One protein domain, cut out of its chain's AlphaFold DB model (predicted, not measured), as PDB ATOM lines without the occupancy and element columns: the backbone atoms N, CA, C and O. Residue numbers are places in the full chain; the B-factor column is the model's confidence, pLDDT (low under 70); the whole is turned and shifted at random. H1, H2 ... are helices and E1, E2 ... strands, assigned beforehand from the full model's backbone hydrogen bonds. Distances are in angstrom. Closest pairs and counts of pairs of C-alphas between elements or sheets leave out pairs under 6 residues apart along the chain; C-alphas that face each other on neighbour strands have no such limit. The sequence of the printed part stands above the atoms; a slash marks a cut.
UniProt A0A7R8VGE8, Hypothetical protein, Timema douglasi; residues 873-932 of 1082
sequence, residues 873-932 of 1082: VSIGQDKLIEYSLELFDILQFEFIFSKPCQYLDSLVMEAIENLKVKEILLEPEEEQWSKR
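Overview. This is residues 873 to 932 of the 1082 residues of the protein "Hypothetical protein" of Timema douglasi (UniProt A0A7R8VGE8). Two helices, H1 and H2, meet at a steep angle, with residues 904 to 908 of H2 on residues 881 to 885 of H1, while a long loop, residues 892 to 903, folds back from the end of H1 to the start of H2. The short helix H3 sticks out at the far end from that loop, and the short strand E1 leads into H1. The printed part has 60 residues, with one named strand and three named helices in the order E1, H1, H2, H3, and is mostly helix. It is loose, with a radius of gyration of the C-alphas of 13.6 A, and elongated, spanning 41 by 24 by 19 A.

Arrangement. Start at H1, residues 877 to 891, the longest helix. H2, residues 904 to 917, touches it with residues 904 to 908 alone, and H1 touches H2 with residues 881 to 885 alone; the closest C-alphas, of Ile 881 and Val 908, are 6.6 A apart. Their lines stand at a steep tilt of 63 degrees, opposite ways. H3, residues 925 to 932, is apart from H1 and H2. E1, residues 873 to 876, pairs with no named strand and meets H1 only through their link. In H1, H2 and H3 every O i to N i+4 pair is within hydrogen-bond range.

Along the chain. Find C-alpha 877 at (13.732, 56.087, -49.868); from there H1 runs 20.9 A to C-alpha 891. Find C-alpha 904 at (18.231, 42.966, -51.982), where H2 begins its 19.9 A. E1 spans 10.3 A, and H3 spans 10.5 A, ending at C-alpha 932, (-4.955, 56.520, -46.009).

Size, cuts and confidence. The farthest C-alphas, of Phe 893 and Trp 929, are 41.9 A apart. The printed part has no cut, and the link from H1 to H2 is long. Look for pLDDT under 70 at residues 873 to 876 and 924 to 932.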
ATOM      1  N   VAL A 873      16.116  65.366 -39.835       53.03
ATOM      2  CA  VAL A 873      16.880  65.035 -41.048       53.03
ATOM      3  C   VAL A 873      16.031  64.123 -41.931       53.03
ATOM      4  O   VAL A 873      15.796  62.973 -41.563       53.03
ATOM      5  N   SER A 874      15.572  64.630 -43.079       56.81
ATOM      6  CA  SER A 874      14.758  63.879 -44.041       56.81
ATOM      7  C   SER A 874      15.594  63.244 -45.159       56.81
ATOM      8  O   SER A 874      16.452  63.887 -45.769       56.81
ATOM      9  N   ILE A 875      15.345  61.964 -45.444       66.69
ATOM     10  CA  ILE A 875      16.054  61.168 -46.456       66.69
ATOM     11  C   ILE A 875      15.028  60.438 -47.330       66.69
ATOM     12  O   ILE A 875      14.148  59.744 -46.821       66.69
ATOM     13  N   GLY A 876      15.151  60.587 -48.652       67.94
ATOM     14  CA  GLY A 876      14.319  59.877 -49.628       67.94
ATOM     15  C   GLY A 876      14.652  58.382 -49.694       67.94
ATOM     16  O   GLY A 876      15.824  57.991 -49.661       67.94
ATOM     17  N   GLN A 877      13.616  57.547 -49.788       76.75
ATOM     18  CA  GLN A 877      13.732  56.087 -49.868       76.75
ATOM     19  C   GLN A 877      14.595  55.622 -51.053       76.75
ATOM     20  O   GLN A 877      15.363  54.670 -50.924       76.75
ATOM     21  N   ASP A 878      14.488  56.301 -52.195       74.38
ATOM     22  CA  ASP A 878      15.243  56.044 -53.424       74.38
ATOM     23  C   ASP A 878      16.762  56.068 -53.192       74.38
ATOM     24  O   ASP A 878      17.452  55.083 -53.463       74.38
ATOM     25  N   LYS A 879      17.270  57.152 -52.600       70.94
ATOM     26  CA  LYS A 879      18.697  57.346 -52.296       70.94
ATOM     27  C   LYS A 879      19.189  56.374 -51.236       70.94
ATOM     28  O   LYS A 879      20.315  55.887 -51.304       70.94
ATOM     29  N   LEU A 880      18.346  56.085 -50.248       74.56
ATOM     30  CA  LEU A 880      18.670  55.145 -49.183       74.56
ATOM     31  C   LEU A 880      18.788  53.709 -49.724       74.56
ATOM     32  O   LEU A 880      19.712  52.996 -49.330       74.56
ATOM     33  N   ILE A 881      17.950  53.307 -50.688       78.69
ATOM     34  CA  ILE A 881      18.116  52.045 -51.430       78.69
ATOM     35  C   ILE A 881      19.380  52.086 -52.300       78.69
ATOM     36  O   ILE A 881      20.185  51.158 -52.227       78.69
ATOM     37  N   GLU A 882      19.590  53.148 -53.086       80.12
ATOM     38  CA  GLU A 882      20.744  53.286 -53.990       80.12
ATOM     39  C   GLU A 882      22.080  53.108 -53.252       80.12
ATOM     40  O   GLU A 882      22.866  52.219 -53.597       80.12
ATOM     41  N   TYR A 883      22.315  53.879 -52.186       77.81
ATOM     42  CA  TYR A 883      23.559  53.784 -51.418       77.81
ATOM     43  C   TYR A 883      23.691  52.465 -50.643       77.81
ATOM     44  O   TYR A 883      24.803  51.959 -50.481       77.81
ATOM     45  N   SER A 884      22.578  51.857 -50.213       82.31
ATOM     46  CA  SER A 884      22.608  50.520 -49.600       82.31
ATOM     47  C   SER A 884      23.075  49.457 -50.592       82.31
ATOM     48  O   SER A 884      23.902  48.612 -50.250       82.31
ATOM     49  N   LEU A 885      22.607  49.521 -51.843       83.38
ATOM     50  CA  LEU A 885      23.049  48.629 -52.918       83.38
ATOM     51  C   LEU A 885      24.530  48.838 -53.274       83.38
ATOM     52  O   LEU A 885      25.224  47.852 -53.536       83.38
ATOM     53  N   GLU A 886      25.041  50.077 -53.246       84.25
ATOM     54  CA  GLU A 886      26.486  50.334 -53.385       84.25
ATOM     55  C   GLU A 886      27.292  49.673 -52.256       84.25
ATOM     56  O   GLU A 886      28.296  49.004 -52.521       84.25
ATOM     57  N   LEU A 887      26.847  49.808 -51.002       86.25
ATOM     58  CA  LEU A 887      27.559  49.256 -49.847       86.25
ATOM     59  C   LEU A 887      27.477  47.721 -49.780       86.25
ATOM     60  O   LEU A 887      28.456  47.070 -49.403       86.25
ATOM     61  N   PHE A 888      26.374  47.113 -50.232       88.00
ATOM     62  CA  PHE A 888      26.301  45.662 -50.425       88.00
ATOM     63  C   PHE A 888      27.268  45.166 -51.508       88.00
ATOM     64  O   PHE A 888      27.880  44.119 -51.307       88.00
ATOM     65  N   ASP A 889      27.460  45.888 -52.622       87.56
ATOM     66  CA  ASP A 889      28.465  45.511 -53.633       87.56
ATOM     67  C   ASP A 889      29.895  45.611 -53.072       87.56
ATOM     68  O   ASP A 889      30.720  44.745 -53.354       87.56
ATOM     69  N   ILE A 890      30.191  46.575 -52.197       89.44
ATOM     70  CA  ILE A 890      31.490  46.633 -51.499       89.44
ATOM     71  C   ILE A 890      31.681  45.401 -50.590       89.44
ATOM     72  O   ILE A 890      32.707  44.717 -50.643       89.44
ATOM     73  N   LEU A 891      30.674  45.079 -49.775       90.88
ATOM     74  CA  LEU A 891      30.761  44.068 -48.713       90.88
ATOM     75  C   LEU A 891      30.382  42.635 -49.147       90.88
ATOM     76  O   LEU A 891      30.419  41.709 -48.337       90.88
ATOM     77  N   GLN A 892      30.072  42.398 -50.422       88.44
ATOM     78  CA  GLN A 892      29.612  41.096 -50.938       88.44
ATOM     79  C   GLN A 892      30.611  39.931 -50.854       88.44
ATOM     80  O   GLN A 892      30.240  38.793 -51.131       88.44
ATOM     81  N   PHE A 893      31.882  40.194 -50.538       90.19
ATOM     82  CA  PHE A 893      32.876  39.150 -50.258       90.19
ATOM     83  C   PHE A 893      33.019  38.854 -48.754       90.19
ATOM     84  O   PHE A 893      33.633  37.847 -48.397       90.19
ATOM     85  N   GLU A 894      32.406  39.676 -47.896       90.81
ATOM     86  CA  GLU A 894      32.318  39.492 -46.443       90.81
ATOM     87  C   GLU A 894      31.029  38.780 -46.017       90.81
ATOM     88  O   GLU A 894      31.065  37.938 -45.118       90.81
ATOM     89  N   PHE A 895      29.896  39.086 -46.662       90.75
ATOM     90  CA  PHE A 895      28.573  38.617 -46.237       90.75
ATOM     91  C   PHE A 895      27.717  38.094 -47.396       90.75
ATOM     92  O   PHE A 895      27.712  38.647 -48.494       90.75
ATOM     93  N   ILE A 896      26.931  37.048 -47.123       89.38
ATOM     94  CA  ILE A 896      25.837  36.599 -47.994       89.38
ATOM     95  C   ILE A 896      24.545  37.202 -47.441       89.38
ATOM     96  O   ILE A 896      23.949  36.651 -46.519       89.38
ATOM     97  N   PHE A 897      24.146  38.353 -47.979       87.06
ATOM     98  CA  PHE A 897      23.006  39.137 -47.480       87.06
ATOM     99  C   PHE A 897      21.644  38.457 -47.673       87.06
ATOM    100  O   PHE A 897      20.745  38.635 -46.860       87.06
ATOM    101  N   SER A 898      21.480  37.678 -48.744       85.25
ATOM    102  CA  SER A 898      20.189  37.133 -49.172       85.25
ATOM    103  C   SER A 898      20.306  35.698 -49.675       85.25
ATOM    104  O   SER A 898      21.363  35.267 -50.153       85.25
ATOM    105  N   LYS A 899      19.195  34.953 -49.639       84.25
ATOM    106  CA  LYS A 899      19.084  33.736 -50.451       84.25
ATOM    107  C   LYS A 899      19.093  34.119 -51.938       84.25
ATOM    108  O   LYS A 899      18.494  35.128 -52.302       84.25
ATOM    109  N   PRO A 900      19.619  33.273 -52.845       76.12
ATOM    110  CA  PRO A 900      19.571  33.527 -54.296       76.12
ATOM    111  C   PRO A 900      18.152  33.701 -54.877       76.12
ATOM    112  O   PRO A 900      17.984  34.159 -56.006       76.12
ATOM    113  N   CYS A 901      17.119  33.298 -54.130       70.50
ATOM    114  CA  CYS A 901      15.711  33.472 -54.477       70.50
ATOM    115  C   CYS A 901      15.085  34.792 -53.969       70.50
ATOM    116  O   CYS A 901      13.914  35.046 -54.263       70.50
ATOM    117  N   GLN A 902      15.827  35.636 -53.254       76.75
ATOM    118  CA  GLN A 902      15.384  36.938 -52.747       76.75
ATOM    119  C   GLN A 902      16.024  38.089 -53.546       76.75
ATOM    120  O   GLN A 902      17.002  37.896 -54.273       76.75
ATOM    121  N   TYR A 903      15.447  39.284 -53.431       78.88
ATOM    122  CA  TYR A 903      16.019  40.527 -53.952       78.88
ATOM    123  C   TYR A 903      16.588  41.340 -52.784       78.88
ATOM    124  O   TYR A 903      16.096  41.236 -51.661       78.88
ATOM    125  N   LEU A 904      17.638  42.125 -53.029       80.44
ATOM    126  CA  LEU A 904      18.231  42.966 -51.982       80.44
ATOM    127  C   LEU A 904      17.303  44.127 -51.635       80.44
ATOM    128  O   LEU A 904      17.079  44.377 -50.459       80.44
ATOM    129  N   ASP A 905      16.680  44.734 -52.644       77.88
ATOM    130  CA  ASP A 905      15.707  45.823 -52.511       77.88
ATOM    131  C   ASP A 905      14.607  45.481 -51.484       77.88
ATOM    132  O   ASP A 905      14.308  46.278 -50.601       77.88
ATOM    133  N   SER A 906      14.067  44.254 -51.519       81.56
ATOM    134  CA  SER A 906      13.070  43.794 -50.540       81.56
ATOM    135  C   SER A 906      13.612  43.668 -49.111       81.56
ATOM    136  O   SER A 906      12.872  43.939 -48.174       81.56
ATOM    137  N   LEU A 907      14.886  43.303 -48.934       82.56
ATOM    138  CA  LEU A 907      15.518  43.232 -47.609       82.56
ATOM    139  C   LEU A 907      15.877  44.623 -47.068       82.56
ATOM    140  O   LEU A 907      15.842  44.836 -45.862       82.56
ATOM    141  N   VAL A 908      16.196  45.576 -47.953       84.19
ATOM    142  CA  VAL A 908      16.346  46.990 -47.579       84.19
ATOM    143  C   VAL A 908      15.015  47.529 -47.067       84.19
ATOM    144  O   VAL A 908      14.984  48.115 -45.993       84.19
ATOM    145  N   MET A 909      13.912  47.271 -47.778       83.94
ATOM    146  CA  MET A 909      12.570  47.672 -47.336       83.94
ATOM    147  C   MET A 909      12.168  47.028 -46.002       83.94
ATOM    148  O   MET A 909      11.660  47.717 -45.125       83.94
ATOM    149  N   GLU A 910      12.444  45.735 -45.812       85.31
ATOM    150  CA  GLU A 910      12.219  45.038 -44.537       85.31
ATOM    151  C   GLU A 910      13.023  45.675 -43.388       85.31
ATOM    152  O   GLU A 910      12.483  45.929 -42.313       85.31
ATOM    153  N   ALA A 911      14.291  46.026 -43.625       84.94
ATOM    154  CA  ALA A 911      15.126  46.696 -42.632       84.94
ATOM    155  C   ALA A 911      14.704  48.158 -42.362       84.94
ATOM    156  O   ALA A 911      14.804  48.609 -41.222       84.94
ATOM    157  N   ILE A 912      14.171  48.885 -43.354       84.88
ATOM    158  CA  ILE A 912      13.542  50.203 -43.141       84.88
ATOM    159  C   ILE A 912      12.342  50.065 -42.198       84.88
ATOM    160  O   ILE A 912      12.259  50.800 -41.217       84.88
ATOM    161  N   GLU A 913      11.438  49.111 -42.445       84.56
ATOM    162  CA  GLU A 913      10.286  48.883 -41.563       84.56
ATOM    163  C   GLU A 913      10.721  48.431 -40.157       84.56
ATOM    164  O   GLU A 913      10.177  48.920 -39.169       84.56
ATOM    165  N   ASN A 914      11.777  47.620 -40.025       82.81
ATOM    166  CA  ASN A 914      12.359  47.290 -38.715       82.81
ATOM    167  C   ASN A 914      12.901  48.530 -37.977       82.81
ATOM    168  O   ASN A 914      12.718  48.652 -36.765       82.81
ATOM    169  N   LEU A 915      13.540  49.474 -38.678       81.88
ATOM    170  CA  LEU A 915      13.981  50.746 -38.088       81.88
ATOM    171  C   LEU A 915      12.805  51.673 -37.734       81.88
ATOM    172  O   LEU A 915      12.910  52.419 -36.760       81.88
ATOM    173  N   LYS A 916      11.679  51.598 -38.458       82.56
ATOM    174  CA  LYS A 916      10.432  52.304 -38.111       82.56
ATOM    175  C   LYS A 916       9.771  51.722 -36.862       82.56
ATOM    176  O   LYS A 916       9.400  52.473 -35.967       82.56
ATOM    177  N   VAL A 917       9.699  50.393 -36.742       83.44
ATOM    178  CA  VAL A 917       9.198  49.699 -35.535       83.44
ATOM    179  C   VAL A 917      10.062  50.001 -34.303       83.44
ATOM    180  O   VAL A 917       9.544  50.071 -33.192       83.44
ATOM    181  N   LYS A 918      11.368  50.229 -34.487       77.88
ATOM    182  CA  LYS A 918      12.295  50.685 -33.434       77.88
ATOM    183  C   LYS A 918      12.199  52.192 -33.115       77.88
ATOM    184  O   LYS A 918      12.968  52.651 -32.275       77.88
ATOM    185  N   GLU A 919      11.312  52.941 -33.777       80.25
ATOM    186  CA  GLU A 919      11.152  54.407 -33.682       80.25
ATOM    187  C   GLU A 919      12.398  55.216 -34.116       80.25
ATOM    188  O   GLU A 919      12.507  56.404 -33.828       80.25
ATOM    189  N   ILE A 920      13.334  54.598 -34.851       75.31
ATOM    190  CA  ILE A 920      14.563  55.247 -35.348       75.31
ATOM    191  C   ILE A 920      14.302  56.006 -36.658       75.31
ATOM    192  O   ILE A 920      14.917  57.041 -36.919       75.31
ATOM    193  N   LEU A 921      13.386  55.490 -37.484       76.75
ATOM    194  CA  LEU A 921      12.864  56.168 -38.667       76.75
ATOM    195  C   LEU A 921      11.391  56.521 -38.456       76.75
ATOM    196  O   LEU A 921      10.571  55.663 -38.145       76.75
ATOM    197  N   LEU A 922      11.057  57.786 -38.674       77.38
ATOM    198  CA  LEU A 922       9.717  58.344 -38.558       77.38
ATOM    199  C   LEU A 922       9.191  58.687 -39.957       77.38
ATOM    200  O   LEU A 922       9.925  59.190 -40.808       77.38
ATOM    201  N   GLU A 923       7.915  58.407 -40.206       71.00
ATOM    202  CA  GLU A 923       7.237  58.698 -41.476       71.00
ATOM    203  C   GLU A 923       6.333  59.930 -41.279       71.00
ATOM    204  O   GLU A 923       5.485  59.892 -40.379       71.00
ATOM    205  N   PRO A 924       6.505  61.025 -42.049       63.53
ATOM    206  CA  PRO A 924       5.804  62.287 -41.818       63.53
ATOM    207  C   PRO A 924       4.286  62.141 -41.995       63.53
ATOM    208  O   PRO A 924       3.811  61.416 -42.873       63.53
ATOM    209  N   GLU A 925       3.509  62.859 -41.176       55.53
ATOM    210  CA  GLU A 925       2.046  62.699 -41.105       55.53
ATOM    211  C   GLU A 925       1.337  62.920 -42.455       55.53
ATOM    212  O   GLU A 925       0.357  62.234 -42.750       55.53
ATOM    213  N   GLU A 926       1.857  63.805 -43.315       55.59
ATOM    214  CA  GLU A 926       1.317  64.051 -44.661       55.59
ATOM    215  C   GLU A 926       1.389  62.815 -45.581       55.59
ATOM    216  O   GLU A 926       0.464  62.575 -46.363       55.59
ATOM    217  N   GLU A 927       2.444  61.995 -45.488       57.59
ATOM    218  CA  GLU A 927       2.565  60.758 -46.279       57.59
ATOM    219  C   GLU A 927       1.640  59.662 -45.732       57.59
ATOM    220  O   GLU A 927       0.999  58.948 -46.510       57.59
ATOM    221  N   GLN A 928       1.471  59.584 -44.407       56.91
ATOM    222  CA  GLN A 928       0.499  58.676 -43.787       56.91
ATOM    223  C   GLN A 928      -0.946  59.046 -44.150       56.91
ATOM    224  O   GLN A 928      -1.756  58.163 -44.444       56.91
ATOM    225  N   TRP A 929      -1.275  60.343 -44.166       51.28
ATOM    226  CA  TRP A 929      -2.575  60.837 -44.625       51.28
ATOM    227  C   TRP A 929      -2.788  60.521 -46.106       51.28
ATOM    228  O   TRP A 929      -3.820  59.955 -46.457       51.28
ATOM    229  N   SER A 930      -1.785  60.775 -46.953       55.62
ATOM    230  CA  SER A 930      -1.845  60.483 -48.393       55.62
ATOM    231  C   SER A 930      -2.082  58.994 -48.677       55.62
ATOM    232  O   SER A 930      -2.917  58.662 -49.514       55.62
ATOM    233  N   LYS A 931      -1.426  58.084 -47.939       60.38
ATOM    234  CA  LYS A 931      -1.669  56.630 -48.038       60.38
ATOM    235  C   LYS A 931      -3.083  56.240 -47.606       60.38
ATOM    236  O   LYS A 931      -3.735  55.473 -48.307       60.38
ATOM    237  N   ARG A 932      -3.578  56.776 -46.483       57.28
ATOM    238  CA  ARG A 932      -4.955  56.520 -46.009       57.28
ATOM    239  C   ARG A 932      -6.010  57.064 -46.973       57.28
ATOM    240  O   ARG A 932      -7.037  56.424 -47.160       57.28
TER     241      ARG A 932